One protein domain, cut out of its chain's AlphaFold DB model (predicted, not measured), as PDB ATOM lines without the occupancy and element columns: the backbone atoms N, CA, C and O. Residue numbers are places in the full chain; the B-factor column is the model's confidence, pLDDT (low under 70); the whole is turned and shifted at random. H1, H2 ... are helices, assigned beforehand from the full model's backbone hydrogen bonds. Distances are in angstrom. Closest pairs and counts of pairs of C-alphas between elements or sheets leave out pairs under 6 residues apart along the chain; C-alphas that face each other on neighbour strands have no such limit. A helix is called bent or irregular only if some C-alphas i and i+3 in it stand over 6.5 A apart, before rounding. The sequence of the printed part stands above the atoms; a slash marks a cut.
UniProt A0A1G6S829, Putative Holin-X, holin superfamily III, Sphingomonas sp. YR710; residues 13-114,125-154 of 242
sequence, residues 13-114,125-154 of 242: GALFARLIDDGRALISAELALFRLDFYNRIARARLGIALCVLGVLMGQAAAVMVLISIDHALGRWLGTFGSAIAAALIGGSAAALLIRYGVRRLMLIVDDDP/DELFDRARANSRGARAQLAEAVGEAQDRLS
ATOM      1  N   GLY A  13      39.507  -8.710 -33.321       71.50
ATOM      2  CA  GLY A  13      39.666  -7.252 -33.323       71.50
ATOM      3  C   GLY A  13      39.728  -6.591 -34.709       71.50
ATOM      4  O   GLY A  13      39.193  -5.497 -34.865       71.50
ATOM      5  N   ALA A  14      40.315  -7.236 -35.721       74.38
ATOM      6  CA  ALA A  14      40.366  -6.734 -37.097       74.38
ATOM      7  C   ALA A  14      38.979  -6.769 -37.763       74.38
ATOM      8  O   ALA A  14      38.577  -5.798 -38.403       74.38
ATOM      9  N   LEU A  15      38.202  -7.831 -37.516       75.38
ATOM     10  CA  LEU A  15      36.801  -7.928 -37.949       75.38
ATOM     11  C   LEU A  15      35.931  -6.850 -37.289       75.38
ATOM     12  O   LEU A  15      35.127  -6.207 -37.959       75.38
ATOM     13  N   PHE A  16      36.132  -6.593 -35.992       73.62
ATOM     14  CA  PHE A  16      35.427  -5.522 -35.284       73.62
ATOM     15  C   PHE A  16      35.801  -4.128 -35.794       73.62
ATOM     16  O   PHE A  16      34.921  -3.288 -35.968       73.62
ATOM     17  N   ALA A  17      37.087  -3.874 -36.054       77.62
ATOM     18  CA  ALA A  17      37.547  -2.607 -36.612       77.62
ATOM     19  C   ALA A  17      36.928  -2.351 -37.994       77.62
ATOM     20  O   ALA A  17      36.431  -1.254 -38.248       77.62
ATOM     21  N   ARG A  18      36.870  -3.386 -38.840       76.38
ATOM     22  CA  ARG A  18      36.243  -3.321 -40.163       76.38
ATOM     23  C   ARG A  18      34.735  -3.087 -40.079       76.38
ATOM     24  O   ARG A  18      34.226  -2.190 -40.734       76.38
ATOM     25  N   LEU A  19      34.040  -3.795 -39.188       79.06
ATOM     26  CA  LEU A  19      32.607  -3.600 -38.954       79.06
ATOM     27  C   LEU A  19      32.285  -2.189 -38.428       79.06
ATOM     28  O   LEU A  19      31.259  -1.609 -38.786       79.06
ATOM     29  N   ILE A  20      33.156  -1.622 -37.586       76.88
ATOM     30  CA  ILE A  20      33.020  -0.247 -37.091       76.88
ATOM     31  C   ILE A  20      33.222   0.761 -38.224       76.88
ATOM     32  O   ILE A  20      32.432   1.701 -38.330       76.88
ATOM     33  N   ASP A  21      34.234   0.581 -39.074       81.38
ATOM     34  CA  ASP A  21      34.475   1.478 -40.209       81.38
ATOM     35  C   ASP A  21      33.357   1.386 -41.260       81.38
ATOM     36  O   ASP A  21      32.843   2.421 -41.697       81.38
ATOM     37  N   ASP A  22      32.882   0.179 -41.571       80.88
ATOM     38  CA  ASP A  22      31.761  -0.054 -42.490       80.88
ATOM     39  C   ASP A  22      30.446   0.513 -41.924       80.88
ATOM     40  O   ASP A  22      29.682   1.189 -42.622       80.88
ATOM     41  N   GLY A  23      30.206   0.340 -40.620       78.69
ATOM     42  CA  GLY A  23      29.074   0.944 -39.919       78.69
ATOM     43  C   GLY A  23      29.139   2.472 -39.916       78.69
ATOM     44  O   GLY A  23      28.127   3.151 -40.113       78.69
ATOM     45  N   ARG A  24      30.333   3.050 -39.759       77.25
ATOM     46  CA  ARG A  24      30.536   4.500 -39.814       77.25
ATOM     47  C   ARG A  24      30.327   5.039 -41.225       77.25
ATOM     48  O   ARG A  24      29.724   6.104 -41.367       77.25
ATOM     49  N   ALA A  25      30.749   4.315 -42.260       76.31
ATOM     50  CA  ALA A  25      30.478   4.655 -43.655       76.31
ATOM     51  C   ALA A  25      28.971   4.624 -43.964       76.31
ATOM     52  O   ALA A  25      28.447   5.569 -44.564       76.31
ATOM     53  N   LEU A  26      28.250   3.615 -43.462       73.31
ATOM     54  CA  LEU A  26      26.793   3.516 -43.574       73.31
ATOM     55  C   LEU A  26      26.086   4.695 -42.885       73.31
ATOM     56  O   LEU A  26      25.256   5.366 -43.497       73.31
ATOM     57  N   ILE A  27      26.451   4.994 -41.636       77.50
ATOM     58  CA  ILE A  27      25.872   6.109 -40.870       77.50
ATOM     59  C   ILE A  27      26.182   7.447 -41.546       77.50
ATOM     60  O   ILE A  27      25.329   8.330 -41.590       77.50
ATOM     61  N   SER A  28      27.381   7.610 -42.103       77.69
ATOM     62  CA  SER A  28      27.765   8.819 -42.840       77.69
ATOM     63  C   SER A  28      26.911   9.004 -44.096       77.69
ATOM     64  O   SER A  28      26.484  10.123 -44.387       77.69
ATOM     65  N   ALA A  29      26.612   7.913 -44.807       75.19
ATOM     66  CA  ALA A  29      25.734   7.921 -45.971       75.19
ATOM     67  C   ALA A  29      24.268   8.216 -45.597       75.19
ATOM     68  O   ALA A  29      23.612   9.016 -46.268       75.19
ATOM     69  N   GLU A  30      23.756   7.651 -44.499       68.75
ATOM     70  CA  GLU A  30      22.398   7.946 -44.018       68.75
ATOM     71  C   GLU A  30      22.266   9.357 -43.422       68.75
ATOM     72  O   GLU A  30      21.262  10.036 -43.637       68.75
ATOM     73  N   LEU A  31      23.292   9.866 -42.733       71.69
ATOM     74  CA  LEU A  31      23.316  11.247 -42.243       71.69
ATOM     75  C   LEU A  31      23.438  12.264 -43.378       71.69
ATOM     76  O   LEU A  31      22.922  13.375 -43.246       71.69
ATOM     77  N   ALA A  32      24.093  11.912 -44.488       75.06
ATOM     78  CA  ALA A  32      24.103  12.739 -45.690       75.06
ATOM     79  C   ALA A  32      22.690  12.861 -46.285       75.06
ATOM     80  O   ALA A  32      22.257  13.974 -46.579       75.06
ATOM     81  N   LEU A  33      21.939  11.754 -46.347       62.16
ATOM     82  CA  LEU A  33      20.512  11.740 -46.699       62.16
ATOM     83  C   LEU A  33      19.679  12.620 -45.761       62.16
ATOM     84  O   LEU A  33      18.933  13.487 -46.213       62.16
ATOM     85  N   PHE A  34      19.865  12.466 -44.448       60.88
ATOM     86  CA  PHE A  34      19.130  13.250 -43.456       60.88
ATOM     87  C   PHE A  34      19.446  14.748 -43.538       60.88
ATOM     88  O   PHE A  34      18.555  15.580 -43.374       60.88
ATOM     89  N   ARG A  35      20.706  15.116 -43.804       65.00
ATOM     90  CA  ARG A  35      21.142  16.519 -43.880       65.00
ATOM     91  C   ARG A  35      20.479  17.293 -45.016       65.00
ATOM     92  O   ARG A  35      20.203  18.476 -44.815       65.00
ATOM     93  N   LEU A  36      20.211  16.661 -46.161       56.19
ATOM     94  CA  LEU A  36      19.563  17.323 -47.300       56.19
ATOM     95  C   LEU A  36      18.088  17.654 -47.025       56.19
ATOM     96  O   LEU A  36      17.656  18.777 -47.299       56.19
ATOM     97  N   ASP A  37      17.346  16.740 -46.397       59.38
ATOM     98  CA  ASP A  37      15.946  16.978 -46.022       59.38
ATOM     99  C   ASP A  37      15.806  17.989 -44.879       59.38
ATOM    100  O   ASP A  37      14.948  18.880 -44.903       59.38
ATOM    101  N   PHE A  38      16.674  17.899 -43.868       56.31
ATOM    102  CA  PHE A  38      16.560  18.731 -42.672       56.31
ATOM    103  C   PHE A  38      16.879  20.207 -42.946       56.31
ATOM    104  O   PHE A  38      16.196  21.088 -42.419       56.31
ATOM    105  N   TYR A  39      17.875  20.512 -43.785       57.16
ATOM    106  CA  TYR A  39      18.271  21.903 -44.047       57.16
ATOM    107  C   TYR A  39      17.216  22.682 -44.840       57.16
ATOM    108  O   TYR A  39      16.913  23.824 -44.486       57.16
ATOM    109  N   ASN A  40      16.590  22.060 -45.843       58.06
ATOM    110  CA  ASN A  40      15.554  22.710 -46.650       58.06
ATOM    111  C   ASN A  40      14.224  22.885 -45.903       58.06
ATOM    112  O   ASN A  40      13.453  23.802 -46.216       58.06
ATOM    113  N   ARG A  41      13.959  22.044 -44.897       58.94
ATOM    114  CA  ARG A  41      12.780  22.168 -44.030       58.94
ATOM    115  C   ARG A  41      13.004  23.181 -42.905       58.94
ATOM    116  O   ARG A  41      12.123  23.993 -42.636       58.94
ATOM    117  N   ILE A  42      14.201  23.217 -42.314       55.12
ATOM    118  CA  ILE A  42      14.560  24.184 -41.263       55.12
ATOM    119  C   ILE A  42      14.714  25.601 -41.811       55.12
ATOM    120  O   ILE A  42      14.295  26.543 -41.142       55.12
ATOM    121  N   ALA A  43      15.289  25.785 -43.004       55.53
ATOM    122  CA  ALA A  43      15.471  27.121 -43.575       55.53
ATOM    123  C   ALA A  43      14.126  27.822 -43.830       55.53
ATOM    124  O   ALA A  43      13.977  28.993 -43.483       55.53
ATOM    125  N   ARG A  44      13.122  27.089 -44.335       57.69
ATOM    126  CA  ARG A  44      11.751  27.596 -44.521       57.69
ATOM    127  C   ARG A  44      10.977  27.722 -43.210       57.69
ATOM    128  O   ARG A  44      10.257  28.696 -43.018       57.69
ATOM    129  N   ALA A  45      11.183  26.808 -42.261       59.66
ATOM    130  CA  ALA A  45      10.547  26.890 -40.948       59.66
ATOM    131  C   ALA A  45      11.157  27.972 -40.041       59.66
ATOM    132  O   ALA A  45      10.527  28.361 -39.065       59.66
ATOM    133  N   ARG A  46      12.359  28.487 -40.332       59.81
ATOM    134  CA  ARG A  46      13.099  29.380 -39.425       59.81
ATOM    135  C   ARG A  46      12.350  30.671 -39.107       59.81
ATOM    136  O   ARG A  46      12.345  31.087 -37.952       59.81
ATOM    137  N   LEU A  47      11.698  31.266 -40.105       59.22
ATOM    138  CA  LEU A  47      10.904  32.487 -39.933       59.22
ATOM    139  C   LEU A  47       9.620  32.206 -39.135       59.22
ATOM    140  O   LEU A  47       9.305  32.938 -38.201       59.22
ATOM    141  N   GLY A  48       8.937  31.095 -39.428       63.16
ATOM    142  CA  GLY A  48       7.753  30.659 -38.679       63.16
ATOM    143  C   GLY A  48       8.065  30.286 -37.226       63.16
ATOM    144  O   GLY A  48       7.343  30.682 -36.315       63.16
ATOM    145  N   ILE A  49       9.182  29.592 -36.991       69.62
ATOM    146  CA  ILE A  49       9.686  29.253 -35.655       69.62
ATOM    147  C   ILE A  49      10.074  30.530 -34.904       69.62
ATOM    148  O   ILE A  49       9.677  30.680 -33.754       69.62
ATOM    149  N   ALA A  50      10.788  31.468 -35.537       66.88
ATOM    150  CA  ALA A  50      11.155  32.738 -34.908       66.88
ATOM    151  C   ALA A  50       9.919  33.552 -34.495       66.88
ATOM    152  O   ALA A  50       9.873  34.061 -33.378       66.88
ATOM    153  N   LEU A  51       8.891  33.612 -35.350       64.81
ATOM    154  CA  LEU A  51       7.617  34.263 -35.037       64.81
ATOM    155  C   LEU A  51       6.845  33.539 -33.926       64.81
ATOM    156  O   LEU A  51       6.278  34.201 -33.061       64.81
ATOM    157  N   CYS A  52       6.853  32.203 -33.895       68.62
ATOM    158  CA  CYS A  52       6.245  31.441 -32.800       68.62
ATOM    159  C   CYS A  52       6.963  31.699 -31.471       68.62
ATOM    160  O   CYS A  52       6.306  31.951 -30.467       68.62
ATOM    161  N   VAL A  53       8.299  31.682 -31.463       75.25
ATOM    162  CA  VAL A  53       9.105  31.976 -30.269       75.25
ATOM    163  C   VAL A  53       8.850  33.403 -29.787       75.25
ATOM    164  O   VAL A  53       8.604  33.611 -28.601       75.25
ATOM    165  N   LEU A  54       8.841  34.377 -30.701       67.88
ATOM    166  CA  LEU A  54       8.544  35.773 -30.380       67.88
ATOM    167  C   LEU A  54       7.119  35.935 -29.828       67.88
ATOM    168  O   LEU A  54       6.921  36.618 -28.828       67.88
ATOM    169  N   GLY A  55       6.139  35.264 -30.437       65.12
ATOM    170  CA  GLY A  55       4.750  35.265 -29.987       65.12
ATOM    171  C   GLY A  55       4.571  34.633 -28.607       65.12
ATOM    172  O   GLY A  55       3.836  35.172 -27.784       65.12
ATOM    173  N   VAL A  56       5.277  33.536 -28.315       77.81
ATOM    174  CA  VAL A  56       5.285  32.909 -26.982       77.81
ATOM    175  C   VAL A  56       5.909  33.844 -25.948       77.81
ATOM    176  O   VAL A  56       5.330  34.018 -24.880       77.81
ATOM    177  N   LEU A  57       7.031  34.495 -26.266       76.06
ATOM    178  CA  LEU A  57       7.674  35.463 -25.369       76.06
ATOM    179  C   LEU A  57       6.773  36.671 -25.080       76.06
ATOM    180  O   LEU A  57       6.595  37.039 -23.918       76.06
ATOM    181  N   MET A  58       6.158  37.262 -26.111       69.31
ATOM    182  CA  MET A  58       5.206  38.365 -25.932       69.31
ATOM    183  C   MET A  58       3.961  37.922 -25.158       69.31
ATOM    184  O   MET A  58       3.516  38.630 -24.256       69.31
ATOM    185  N   GLY A  59       3.424  36.739 -25.464       73.38
ATOM    186  CA  GLY A  59       2.288  36.159 -24.748       73.38
ATOM    187  C   GLY A  59       2.599  35.908 -23.274       73.38
ATOM    188  O   GLY A  59       1.775  36.213 -22.416       73.38
ATOM    189  N   GLN A  60       3.807  35.432 -22.963       78.50
ATOM    190  CA  GLN A  60       4.270  35.239 -21.591       78.50
ATOM    191  C   GLN A  60       4.378  36.572 -20.840       78.50
ATOM    192  O   GLN A  60       3.881  36.674 -19.721       78.50
ATOM    193  N   ALA A  61       4.980  37.603 -21.441       73.25
ATOM    194  CA  ALA A  61       5.097  38.922 -20.815       73.25
ATOM    195  C   ALA A  61       3.718  39.543 -20.522       73.25
ATOM    196  O   ALA A  61       3.480  40.048 -19.424       73.25
ATOM    197  N   ALA A  62       2.787  39.443 -21.476       68.75
ATOM    198  CA  ALA A  62       1.412  39.896 -21.294       68.75
ATOM    199  C   ALA A  62       0.689  39.103 -20.192       68.75
ATOM    200  O   ALA A  62       0.022  39.699 -19.348       68.75
ATOM    201  N   ALA A  63       0.861  37.779 -20.152       74.81
ATOM    202  CA  ALA A  63       0.274  36.933 -19.116       74.81
ATOM    203  C   ALA A  63       0.787  37.306 -17.719       74.81
ATOM    204  O   ALA A  63      -0.015  37.444 -16.801       74.81
ATOM    205  N   VAL A  64       2.094  37.538 -17.559       82.75
ATOM    206  CA  VAL A  64       2.679  37.982 -16.283       82.75
ATOM    207  C   VAL A  64       2.083  39.322 -15.842       82.75
ATOM    208  O   VAL A  64       1.655  39.438 -14.699       82.75
ATOM    209  N   MET A  65       1.972  40.304 -16.743       79.69
ATOM    210  CA  MET A  65       1.340  41.598 -16.433       79.69
ATOM    211  C   MET A  65      -0.129  41.458 -16.013       79.69
ATOM    212  O   MET A  65      -0.562  42.102 -15.059       79.69
ATOM    213  N   VAL A  66      -0.893  40.601 -16.691       72.19
ATOM    214  CA  VAL A  66      -2.292  40.323 -16.334       72.19
ATOM    215  C   VAL A  66      -2.382  39.662 -14.964       72.19
ATOM    216  O   VAL A  66      -3.219  40.064 -14.162       72.19
ATOM    217  N   LEU A  67      -1.509  38.699 -14.662       74.19
ATOM    218  CA  LEU A  67      -1.484  38.035 -13.359       74.19
ATOM    219  C   LEU A  67      -1.127  39.012 -12.239       74.19
ATOM    220  O   LEU A  67      -1.797  38.999 -11.216       74.19
ATOM    221  N   ILE A  68      -0.147  39.897 -12.447       82.50
ATOM    222  CA  ILE A  68       0.217  40.942 -11.476       82.50
ATOM    223  C   ILE A  68      -0.950  41.915 -11.261       82.50
ATOM    224  O   ILE A  68      -1.276  42.247 -10.126       82.50
ATOM    225  N   SER A  69      -1.605  42.353 -12.339       75.62
ATOM    226  CA  SER A  69      -2.765  43.250 -12.259       75.62
ATOM    227  C   SER A  69      -3.937  42.596 -11.516       75.62
ATOM    228  O   SER A  69      -4.544  43.211 -10.640       75.62
ATOM    229  N   ILE A  70      -4.210  41.318 -11.804       70.81
ATOM    230  CA  ILE A  70      -5.219  40.513 -11.106       70.81
ATOM    231  C   ILE A  70      -4.846  40.330  -9.636       70.81
ATOM    232  O   ILE A  70      -5.716  40.487  -8.789       70.81
ATOM    233  N   ASP A  71      -3.587  40.034  -9.320       71.81
ATOM    234  CA  ASP A  71      -3.109  39.870  -7.946       71.81
ATOM    235  C   ASP A  71      -3.294  41.163  -7.139       71.81
ATOM    236  O   ASP A  71      -3.821  41.131  -6.030       71.81
ATOM    237  N   HIS A  72      -3.001  42.321  -7.739       78.94
ATOM    238  CA  HIS A  72      -3.243  43.621  -7.112       78.94
ATOM    239  C   HIS A  72      -4.740  43.927  -6.937       78.94
ATOM    240  O   HIS A  72      -5.157  44.463  -5.909       78.94
ATOM    241  N   ALA A  73      -5.568  43.565  -7.921       75.81
ATOM    242  CA  ALA A  73      -7.011  43.790  -7.880       75.81
ATOM    243  C   ALA A  73      -7.726  42.870  -6.870       75.81
ATOM    244  O   ALA A  73      -8.617  43.322  -6.148       75.81
ATOM    245  N   LEU A  74      -7.327  41.594  -6.796       68.31
ATOM    246  CA  LEU A  74      -7.886  40.594  -5.876       68.31
ATOM    247  C   LEU A  74      -7.284  40.679  -4.477       68.31
ATOM    248  O   LEU A  74      -7.973  40.339  -3.516       68.31
ATOM    249  N   GLY A  75      -6.041  41.143  -4.337       67.75
ATOM    250  CA  GLY A  75      -5.366  41.290  -3.047       67.75
ATOM    251  C   GLY A  75      -6.144  42.180  -2.080       67.75
ATOM    252  O   GLY A  75      -6.130  41.945  -0.874       67.75
ATOM    253  N   ARG A  76      -6.934  43.128  -2.604       75.62
ATOM    254  CA  ARG A  76      -7.828  43.967  -1.795       75.62
ATOM    255  C   ARG A  76      -9.003  43.202  -1.166       75.62
ATOM    256  O   ARG A  76      -9.647  43.748  -0.277       75.62
ATOM    257  N   TRP A  77      -9.311  41.987  -1.623       69.25
ATOM    258  CA  TRP A  77     -10.531  41.257  -1.248       69.25
ATOM    259  C   TRP A  77     -10.317  39.806  -0.789       69.25
ATOM    260  O   TRP A  77     -11.081  39.340   0.049       69.25
ATOM    261  N   LEU A  78      -9.317  39.080  -1.306       65.06
ATOM    262  CA  LEU A  78      -9.193  37.622  -1.103       65.06
ATOM    263  C   LEU A  78      -8.001  37.170  -0.239       65.06
ATOM    264  O   LEU A  78      -7.889  35.982   0.062       65.06
ATOM    265  N   GLY A  79      -7.119  38.081   0.177       70.19
ATOM    266  CA  GLY A  79      -5.871  37.711   0.852       70.19
ATOM    267  C   GLY A  79      -4.898  36.927  -0.051       70.19
ATOM    268  O   GLY A  79      -5.238  36.482  -1.146       70.19
ATOM    269  N   THR A  80      -3.657  36.760   0.409       66.31
ATOM    270  CA  THR A  80      -2.500  36.301  -0.393       66.31
ATOM    271  C   THR A  80      -2.665  34.924  -1.049       66.31
ATOM    272  O   THR A  80      -2.074  34.658  -2.090       66.31
ATOM    273  N   PHE A  81      -3.464  34.026  -0.464       68.44
ATOM    274  CA  PHE A  81      -3.605  32.655  -0.970       68.44
ATOM    275  C   PHE A  81      -4.687  32.500  -2.050       68.44
ATOM    276  O   PHE A  81      -4.570  31.624  -2.909       68.44
ATOM    277  N   GLY A  82      -5.724  33.347  -2.052       69.31
ATOM    278  CA  GLY A  82      -6.823  33.256  -3.022       69.31
ATOM    279  C   GLY A  82      -6.433  33.743  -4.419       69.31
ATOM    280  O   GLY A  82      -6.839  33.154  -5.424       69.31
ATOM    281  N   SER A  83      -5.595  34.780  -4.491       64.75
ATOM    282  CA  SER A  83      -5.115  35.327  -5.761       64.75
ATOM    283  C   SER A  83      -4.175  34.363  -6.485       64.75
ATOM    284  O   SER A  83      -4.314  34.190  -7.692       64.75
ATOM    285  N   ALA A  84      -3.301  33.654  -5.761       62.62
ATOM    286  CA  ALA A  84      -2.364  32.693  -6.343       62.62
ATOM    287  C   ALA A  84      -3.071  31.533  -7.070       62.62
ATOM    288  O   ALA A  84      -2.690  31.167  -8.184       62.62
ATOM    289  N   ILE A  85      -4.135  30.976  -6.477       70.31
ATOM    290  CA  ILE A  85      -4.906  29.878  -7.083       70.31
ATOM    291  C   ILE A  85      -5.692  30.379  -8.303       70.31
ATOM    292  O   ILE A  85      -5.683  29.734  -9.353       70.31
ATOM    293  N   ALA A  86      -6.329  31.549  -8.199       70.62
ATOM    294  CA  ALA A  86      -7.049  32.156  -9.318       70.62
ATOM    295  C   ALA A  86      -6.106  32.489 -10.489       70.62
ATOM    296  O   ALA A  86      -6.402  32.173 -11.642       70.62
ATOM    297  N   ALA A  87      -4.935  33.052 -10.187       67.81
ATOM    298  CA  ALA A  87      -3.874  33.351 -11.138       67.81
ATOM    299  C   ALA A  87      -3.372  32.080 -11.846       67.81
ATOM    300  O   ALA A  87      -3.294  32.043 -13.076       67.81
ATOM    301  N   ALA A  88      -3.105  31.007 -11.096       68.44
ATOM    302  CA  ALA A  88      -2.662  29.733 -11.658       68.44
ATOM    303  C   ALA A  88      -3.703  29.117 -12.609       68.44
ATOM    304  O   ALA A  88      -3.346  28.646 -13.691       68.44
ATOM    305  N   LEU A  89      -4.990  29.162 -12.250       74.00
ATOM    306  CA  LEU A  89      -6.060  28.641 -13.099       74.00
ATOM    307  C   LEU A  89      -6.235  29.476 -14.369       74.00
ATOM    308  O   LEU A  89      -6.291  28.911 -15.460       74.00
ATOM    309  N   ILE A  90      -6.273  30.805 -14.263       73.44
ATOM    310  CA  ILE A  90      -6.463  31.691 -15.422       73.44
ATOM    311  C   ILE A  90      -5.249  31.619 -16.355       73.44
ATOM    312  O   ILE A  90      -5.407  31.407 -17.561       73.44
ATOM    313  N   GLY A  91      -4.039  31.723 -15.802       70.94
ATOM    314  CA  GLY A  91      -2.791  31.633 -16.557       70.94
ATOM    315  C   GLY A  91      -2.614  30.268 -17.220       70.94
ATOM    316  O   GLY A  91      -2.322  30.194 -18.415       70.94
ATOM    317  N   GLY A  92      -2.878  29.183 -16.483       69.94
ATOM    318  CA  GLY A  92      -2.826  27.819 -17.010       69.94
ATOM    319  C   GLY A  92      -3.836  27.580 -18.135       69.94
ATOM    320  O   GLY A  92      -3.483  27.024 -19.175       69.94
ATOM    321  N   SER A  93      -5.070  28.065 -17.973       69.38
ATOM    322  CA  SER A  93      -6.129  27.956 -18.989       69.38
ATOM    323  C   SER A  93      -5.771  28.712 -20.269       69.38
ATOM    324  O   SER A  93      -5.883  28.169 -21.371       69.38
ATOM    325  N   ALA A  94      -5.306  29.958 -20.133       72.94
ATOM    326  CA  ALA A  94      -4.911  30.792 -21.262       72.94
ATOM    327  C   ALA A  94      -3.713  30.195 -22.017       72.94
ATOM    328  O   ALA A  94      -3.733  30.119 -23.247       72.94
ATOM    329  N   ALA A  95      -2.706  29.697 -21.289       69.50
ATOM    330  CA  ALA A  95      -1.556  29.016 -21.875       69.50
ATOM    331  C   ALA A  95      -1.979  27.760 -22.656       69.50
ATOM    332  O   ALA A  95      -1.580  27.584 -23.809       69.50
ATOM    333  N   ALA A  96      -2.842  26.922 -22.075       72.75
ATOM    334  CA  ALA A  96      -3.344  25.719 -22.736       72.75
ATOM    335  C   ALA A  96      -4.118  26.040 -24.030       72.75
ATOM    336  O   ALA A  96      -3.944  25.358 -25.044       72.75
ATOM    337  N   LEU A  97      -4.937  27.100 -24.027       73.88
ATOM    338  CA  LEU A  97      -5.671  27.554 -25.212       73.88
ATOM    339  C   LEU A  97      -4.743  28.083 -26.309       73.88
ATOM    340  O   LEU A  97      -4.923  27.724 -27.473       73.88
ATOM    341  N   LEU A  98      -3.732  28.881 -25.954       70.12
ATOM    342  CA  LEU A  98      -2.758  29.412 -26.911       70.12
ATOM    343  C   LEU A  98      -1.927  28.302 -27.555       70.12
ATOM    344  O   LEU A  98      -1.778  28.284 -28.777       70.12
ATOM    345  N   ILE A  99      -1.462  27.332 -26.761       74.00
ATOM    346  CA  ILE A  99      -0.756  26.150 -27.272       74.00
ATOM    347  C   ILE A  99      -1.658  25.390 -28.247       74.00
ATOM    348  O   ILE A  99      -1.247  25.077 -29.365       74.00
ATOM    349  N   ARG A 100      -2.920  25.144 -27.872       76.31
ATOM    350  CA  ARG A 100      -3.879  24.434 -28.728       76.31
ATOM    351  C   ARG A 100      -4.138  25.171 -30.045       76.31
ATOM    352  O   ARG A 100      -4.246  24.527 -31.089       76.31
ATOM    353  N   TYR A 101      -4.236  26.499 -30.011       75.94
ATOM    354  CA  TYR A 101      -4.478  27.313 -31.202       75.94
ATOM    355  C   TYR A 101      -3.249  27.369 -32.117       75.94
ATOM    356  O   TYR A 101      -3.379  27.197 -33.329       75.94
ATOM    357  N   GLY A 102      -2.052  27.527 -31.541       70.56
ATOM    358  CA  GLY A 102      -0.786  27.495 -32.275       70.56
ATOM    359  C   GLY A 102      -0.567  26.162 -32.989       70.56
ATOM    360  O   GLY A 102      -0.264  26.149 -34.180       70.56
ATOM    361  N   VAL A 103      -0.823  25.039 -32.308       75.06
ATOM    362  CA  VAL A 103      -0.731  23.693 -32.901       75.06
ATOM    363  C   VAL A 103      -1.734  23.509 -34.043       75.06
ATOM    364  O   VAL A 103      -1.357  23.025 -35.109       75.06
ATOM    365  N   ARG A 104      -2.993  23.940 -33.873       74.81
ATOM    366  CA  ARG A 104      -4.000  23.880 -34.951       74.81
ATOM    367  C   ARG A 104      -3.588  24.686 -36.179       74.81
ATOM    368  O   ARG A 104      -3.784  24.233 -37.300       74.81
ATOM    369  N   ARG A 105      -3.025  25.875 -35.968       66.31
ATOM    370  CA  ARG A 105      -2.627  26.766 -37.062       66.31
ATOM    371  C   ARG A 105      -1.375  26.274 -37.788       66.31
ATOM    372  O   ARG A 105      -1.297  26.421 -39.000       66.31
ATOM    373  N   LEU A 106      -0.442  25.646 -37.067       66.69
ATOM    374  CA  LEU A 106       0.711  24.964 -37.660       66.69
ATOM    375  C   LEU A 106       0.296  23.755 -38.503       66.69
ATOM    376  O   LEU A 106       0.880  23.554 -39.558       66.69
ATOM    377  N   MET A 107      -0.712  22.985 -38.081       70.25
ATOM    378  CA  MET A 107      -1.243  21.892 -38.906       70.25
ATOM    379  C   MET A 107      -1.876  22.402 -40.203       70.25
ATOM    380  O   MET A 107      -1.591  21.853 -41.255       70.25
ATOM    381  N   LEU A 108      -2.646  23.493 -40.147       66.44
ATOM    382  CA  LEU A 108      -3.260  24.080 -41.345       66.44
ATOM    383  C   LEU A 108      -2.231  24.581 -42.366       66.44
ATOM    384  O   LEU A 108      -2.404  24.359 -43.553       66.44
ATOM    385  N   ILE A 109      -1.140  25.210 -41.918       61.22
ATOM    386  CA  ILE A 109      -0.095  25.710 -42.830       61.22
ATOM    387  C   ILE A 109       0.763  24.586 -43.432       61.22
ATOM    388  O   ILE A 109       1.443  24.801 -44.429       61.22
ATOM    389  N   VAL A 110       0.788  23.416 -42.789       60.22
ATOM    390  CA  VAL A 110       1.518  22.234 -43.263       60.22
ATOM    391  C   VAL A 110       0.711  21.450 -44.306       60.22
ATOM    392  O   VAL A 110       1.331  20.750 -45.100       60.22
ATOM    393  N   ASP A 111      -0.620  21.586 -44.324       57.59
ATOM    394  CA  ASP A 111      -1.509  20.929 -45.299       57.59
ATOM    395  C   ASP A 111      -1.690  21.724 -46.607       57.59
ATOM    396  O   ASP A 111      -2.072  21.146 -47.622       57.59
ATOM    397  N   ASP A 112      -1.397  23.029 -46.617       52.91
ATOM    398  CA  ASP A 112      -1.397  23.820 -47.851       52.91
ATOM    399  C   ASP A 112      -0.091  23.566 -48.626       52.91
ATOM    400  O   ASP A 112       0.948  24.180 -48.362       52.91
ATOM    401  N   ASP A 113      -0.141  22.642 -49.588       52.12
ATOM    402  CA  ASP A 113       0.946  22.403 -50.542       52.12
ATOM    403  C   ASP A 113       1.307  23.719 -51.265       52.12
ATOM    404  O   ASP A 113       0.458  24.312 -51.942       52.12
ATOM    405  N   PRO A 114       2.554  24.220 -51.159       54.62
ATOM    406  CA  PRO A 114       2.962  25.383 -51.928       54.62
ATOM    407  C   PRO A 114       3.031  25.023 -53.422       54.62
ATOM    408  O   PRO A 114       3.385  23.893 -53.765       54.62
ATOM    409  N   ASP A 125      14.629  14.739 -56.671       70.56
ATOM    410  CA  ASP A 125      14.358  13.348 -57.051       70.56
ATOM    411  C   ASP A 125      15.641  12.634 -57.503       70.56
ATOM    412  O   ASP A 125      15.946  11.543 -57.025       70.56
ATOM    413  N   GLU A 126      16.479  13.303 -58.302       75.19
ATOM    414  CA  GLU A 126      17.773  12.767 -58.745       75.19
ATOM    415  C   GLU A 126      18.763  12.556 -57.578       75.19
ATOM    416  O   GLU A 126      19.485  11.553 -57.527       75.19
ATOM    417  N   LEU A 127      18.770  13.454 -56.584       70.69
ATOM    418  CA  LEU A 127      19.573  13.300 -55.364       70.69
ATOM    419  C   LEU A 127      19.053  12.164 -54.468       70.69
ATOM    420  O   LEU A 127      19.860  11.402 -53.928       70.69
ATOM    421  N   PHE A 128      17.732  12.008 -54.332       70.69
ATOM    422  CA  PHE A 128      17.118  10.910 -53.580       70.69
ATOM    423  C   PHE A 128      17.357   9.559 -54.241       70.69
ATOM    424  O   PHE A 128      17.631   8.581 -53.543       70.69
ATOM    425  N   ASP A 129      17.299   9.494 -55.565       76.06
ATOM    426  CA  ASP A 129      17.536   8.264 -56.309       76.06
ATOM    427  C   ASP A 129      19.005   7.847 -56.240       76.06
ATOM    428  O   ASP A 129      19.304   6.682 -55.955       76.06
ATOM    429  N   ARG A 130      19.935   8.804 -56.351       75.00
ATOM    430  CA  ARG A 130      21.369   8.550 -56.145       75.00
ATOM    431  C   ARG A 130      21.675   8.098 -54.720       75.00
ATOM    432  O   ARG A 130      22.482   7.195 -54.500       75.00
ATOM    433  N   ALA A 131      21.008   8.686 -53.738       69.31
ATOM    434  CA  ALA A 131      21.211   8.332 -52.346       69.31
ATOM    435  C   ALA A 131      20.552   6.989 -51.960       69.31
ATOM    436  O   ALA A 131      21.133   6.217 -51.196       69.31
ATOM    437  N   ARG A 132      19.399   6.641 -52.552       74.56
ATOM    438  CA  ARG A 132      18.803   5.294 -52.463       74.56
ATOM    439  C   ARG A 132      19.700   4.239 -53.098       74.56
ATOM    440  O   ARG A 132      19.826   3.152 -52.534       74.56
ATOM    441  N   ALA A 133      20.330   4.547 -54.231       78.62
ATOM    442  CA  ALA A 133      21.288   3.652 -54.873       78.62
ATOM    443  C   ALA A 133      22.496   3.379 -53.957       78.62
ATOM    444  O   ALA A 133      22.831   2.217 -53.726       78.62
ATOM    445  N   ASN A 134      23.064   4.420 -53.336       75.12
ATOM    446  CA  ASN A 134      24.161   4.269 -52.371       75.12
ATOM    447  C   ASN A 134      23.751   3.475 -51.116       75.12
ATOM    448  O   ASN A 134      24.500   2.611 -50.665       75.12
ATOM    449  N   SER A 135      22.552   3.715 -50.570       63.72
ATOM    450  CA  SER A 135      22.046   2.982 -49.397       63.72
ATOM    451  C   SER A 135      21.844   1.490 -49.684       63.72
ATOM    452  O   SER A 135      22.180   0.653 -48.848       63.72
ATOM    453  N   ARG A 136      21.349   1.128 -50.877       80.00
ATOM    454  CA  ARG A 136      21.210  -0.284 -51.278       80.00
ATOM    455  C   ARG A 136      22.564  -0.991 -51.358       80.00
ATOM    456  O   ARG A 136      22.665  -2.114 -50.876       80.00
ATOM    457  N   GLY A 137      23.590  -0.327 -51.898       79.00
ATOM    458  CA  GLY A 137      24.955  -0.865 -51.944       79.00
ATOM    459  C   GLY A 137      25.544  -1.092 -50.550       79.00
ATOM    460  O   GLY A 137      26.065  -2.167 -50.269       79.00
ATOM    461  N   ALA A 138      25.374  -0.128 -49.644       66.19
ATOM    462  CA  ALA A 138      25.863  -0.246 -48.272       66.19
ATOM    463  C   ALA A 138      25.106  -1.314 -47.454       66.19
ATOM    464  O   ALA A 138      25.709  -2.026 -46.657       66.19
ATOM    465  N   ARG A 139      23.792  -1.485 -47.676       73.06
ATOM    466  CA  ARG A 139      23.005  -2.567 -47.050       73.06
ATOM    467  C   ARG A 139      23.431  -3.952 -47.518       73.06
ATOM    468  O   ARG A 139      23.411  -4.871 -46.710       73.06
ATOM    469  N   ALA A 140      23.798  -4.099 -48.790       80.25
ATOM    470  CA  ALA A 140      24.298  -5.364 -49.318       80.25
ATOM    471  C   ALA A 140      25.625  -5.756 -48.648       80.25
ATOM    472  O   ALA A 140      25.739  -6.871 -48.151       80.25
ATOM    473  N   GLN A 141      26.562  -4.810 -48.529       76.94
ATOM    474  CA  GLN A 141      27.848  -5.022 -47.849       76.94
ATOM    475  C   GLN A 141      27.669  -5.336 -46.356       76.94
ATOM    476  O   GLN A 141      28.337  -6.213 -45.819       76.94
ATOM    477  N   LEU A 142      26.723  -4.669 -45.685       74.50
ATOM    478  CA  LEU A 142      26.433  -4.942 -44.276       74.50
ATOM    479  C   LEU A 142      25.773  -6.314 -44.076       74.50
ATOM    480  O   LEU A 142      26.077  -7.001 -43.110       74.50
ATOM    481  N   ALA A 143      24.867  -6.718 -44.972       80.69
ATOM    482  CA  ALA A 143      24.231  -8.032 -44.912       80.69
ATOM    483  C   ALA A 143      25.249  -9.162 -45.129       80.69
ATOM    484  O   ALA A 143      25.172 -10.185 -44.453       80.69
ATOM    485  N   GLU A 144      26.218  -8.948 -46.018       83.19
ATOM    486  CA  GLU A 144      27.339  -9.859 -46.255       83.19
ATOM    487  C   GLU A 144      28.250  -9.962 -45.021       83.19
ATOM    488  O   GLU A 144      28.456 -11.057 -44.504       83.19
ATOM    489  N   ALA A 145      28.673  -8.825 -44.457       76.12
ATOM    490  CA  ALA A 145      29.497  -8.789 -43.246       76.12
ATOM    491  C   ALA A 145      28.789  -9.391 -42.015       76.12
ATOM    492  O   ALA A 145      29.416 -10.046 -41.183       76.12
ATOM    493  N   VAL A 146      27.472  -9.192 -41.887       74.12
ATOM    494  CA  VAL A 146      26.668  -9.776 -40.801       74.12
ATOM    495  C   VAL A 146      26.490 -11.281 -40.985       74.12
ATOM    496  O   VAL A 146      26.534 -11.998 -39.988       74.12
ATOM    497  N   GLY A 147      26.321 -11.766 -42.219       76.19
ATOM    498  CA  GLY A 147      26.279 -13.202 -42.510       76.19
ATOM    499  C   GLY A 147      27.589 -13.894 -42.129       76.19
ATOM    500  O   GLY A 147      27.579 -14.888 -41.409       76.19
ATOM    501  N   GLU A 148      28.721 -13.296 -42.505       76.88
ATOM    502  CA  GLU A 148      30.054 -13.817 -42.190       76.88
ATOM    503  C   GLU A 148      30.381 -13.758 -40.683       76.88
ATOM    504  O   GLU A 148      31.038 -14.648 -40.136       76.88
ATOM    505  N   ALA A 149      29.874 -12.743 -39.975       67.44
ATOM    506  CA  ALA A 149      30.021 -12.620 -38.526       67.44
ATOM    507  C   ALA A 149      29.085 -13.560 -37.738       67.44
ATOM    508  O   ALA A 149      29.491 -14.084 -36.696       67.44
ATOM    509  N   GLN A 150      27.853 -13.794 -38.210       64.00
ATOM    510  CA  GLN A 150      26.899 -14.711 -37.568       64.00
ATOM    511  C   GLN A 150      27.366 -16.164 -37.618       64.00
ATOM    512  O   GLN A 150      27.186 -16.880 -36.634       64.00
ATOM    513  N   ASP A 151      28.026 -16.572 -38.701       70.00
ATOM    514  CA  ASP A 151      28.573 -17.925 -38.832       70.00
ATOM    515  C   ASP A 151      29.728 -18.209 -37.851       70.00
ATOM    516  O   ASP A 151      30.090 -19.368 -37.638       70.00
ATOM    517  N   ARG A 152      30.305 -17.176 -37.214       58.06
ATOM    518  CA  ARG A 152      31.493 -17.302 -36.347       58.06
ATOM    519  C   ARG A 152      31.313 -16.886 -34.891       58.06
ATOM    520  O   ARG A 152      32.145 -17.263 -34.068       58.06
ATOM    521  N   LEU A 153      30.279 -16.127 -34.534       60.19
ATOM    522  CA  LEU A 153      30.161 -15.558 -33.188       60.19
ATOM    523  C   LEU A 153      28.928 -16.074 -32.448       60.19
ATOM    524  O   LEU A 153      27.793 -15.746 -32.781       60.19
ATOM    525  N   SER A 154      29.167 -16.809 -31.358       54.59
ATOM    526  CA  SER A 154      28.173 -17.082 -30.319       54.59
ATOM    527  C   SER A 154      27.734 -15.755 -29.662       54.59
ATOM    528  O   SER A 154      28.527 -15.137 -28.944       54.59
TER     529      SER A 154
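Overview. This is residues 13 to 114 and 125 to 154 of the 242 residues of the protein "Putative Holin-X, holin superfamily III" of Sphingomonas sp. YR710 (UniProt A0A1G6S829). One very long helical arm, H1a, is kinked into an open V; H1b folds back from its far end, and H2 packs on residues 19 to 33 near its start. The printed part has 132 residues with two named helices, H1 then H2, and is all helix. It is extended, with a radius of gyration of the C-alphas of 27.3 A, and flat, spanning 80 by 45 by 18 A.

Arrangement. By its hydrogen bonds H1, residues 13 to 111, was assigned as one helix, but it is bent: C-alphas 77 and 80 are 9.5 A apart. Arm H1a, residues 13 to 77, has a kink of 52 degrees near residue 44 and is irregular, with C-alphas 44 and 47 6.8 A apart. With residues 63 to 75 alone it touches H1b, residues 80 to 111, opposite ways at a steep tilt of 46 degrees; the closest C-alphas, of Asp 71 and Ser 83, are 5.4 A apart. H1a touches H2, residues 125 to 150, opposite ways at a steep tilt of 61 degrees; the closest C-alphas, of Leu 26 and Ala 138, are 6.1 A apart. H1b and H2 are apart. Every O i to N i+4 pair is within hydrogen-bond range in H2, 54 of 61 in H1a and 26 of 28 in H1b.

Along the chain. H1a runs 76.8 A from C-alpha 13 at (39.666, -7.252, -33.323), H1b 47.5 A, and H2 36.4 A to C-alpha 150 at (26.899, -14.711, -37.568).

Size, cuts and confidence. The C-alphas farthest apart, of Arg 76 and Asp 151, are 80.8 A apart. Residues 115 to 124 are not printed; C-alphas 114 and 125 are 17.3 A apart across the cut. Mean pLDDT of the printed part is 70.2, and 56 residues are under 70, among them 33 to 52.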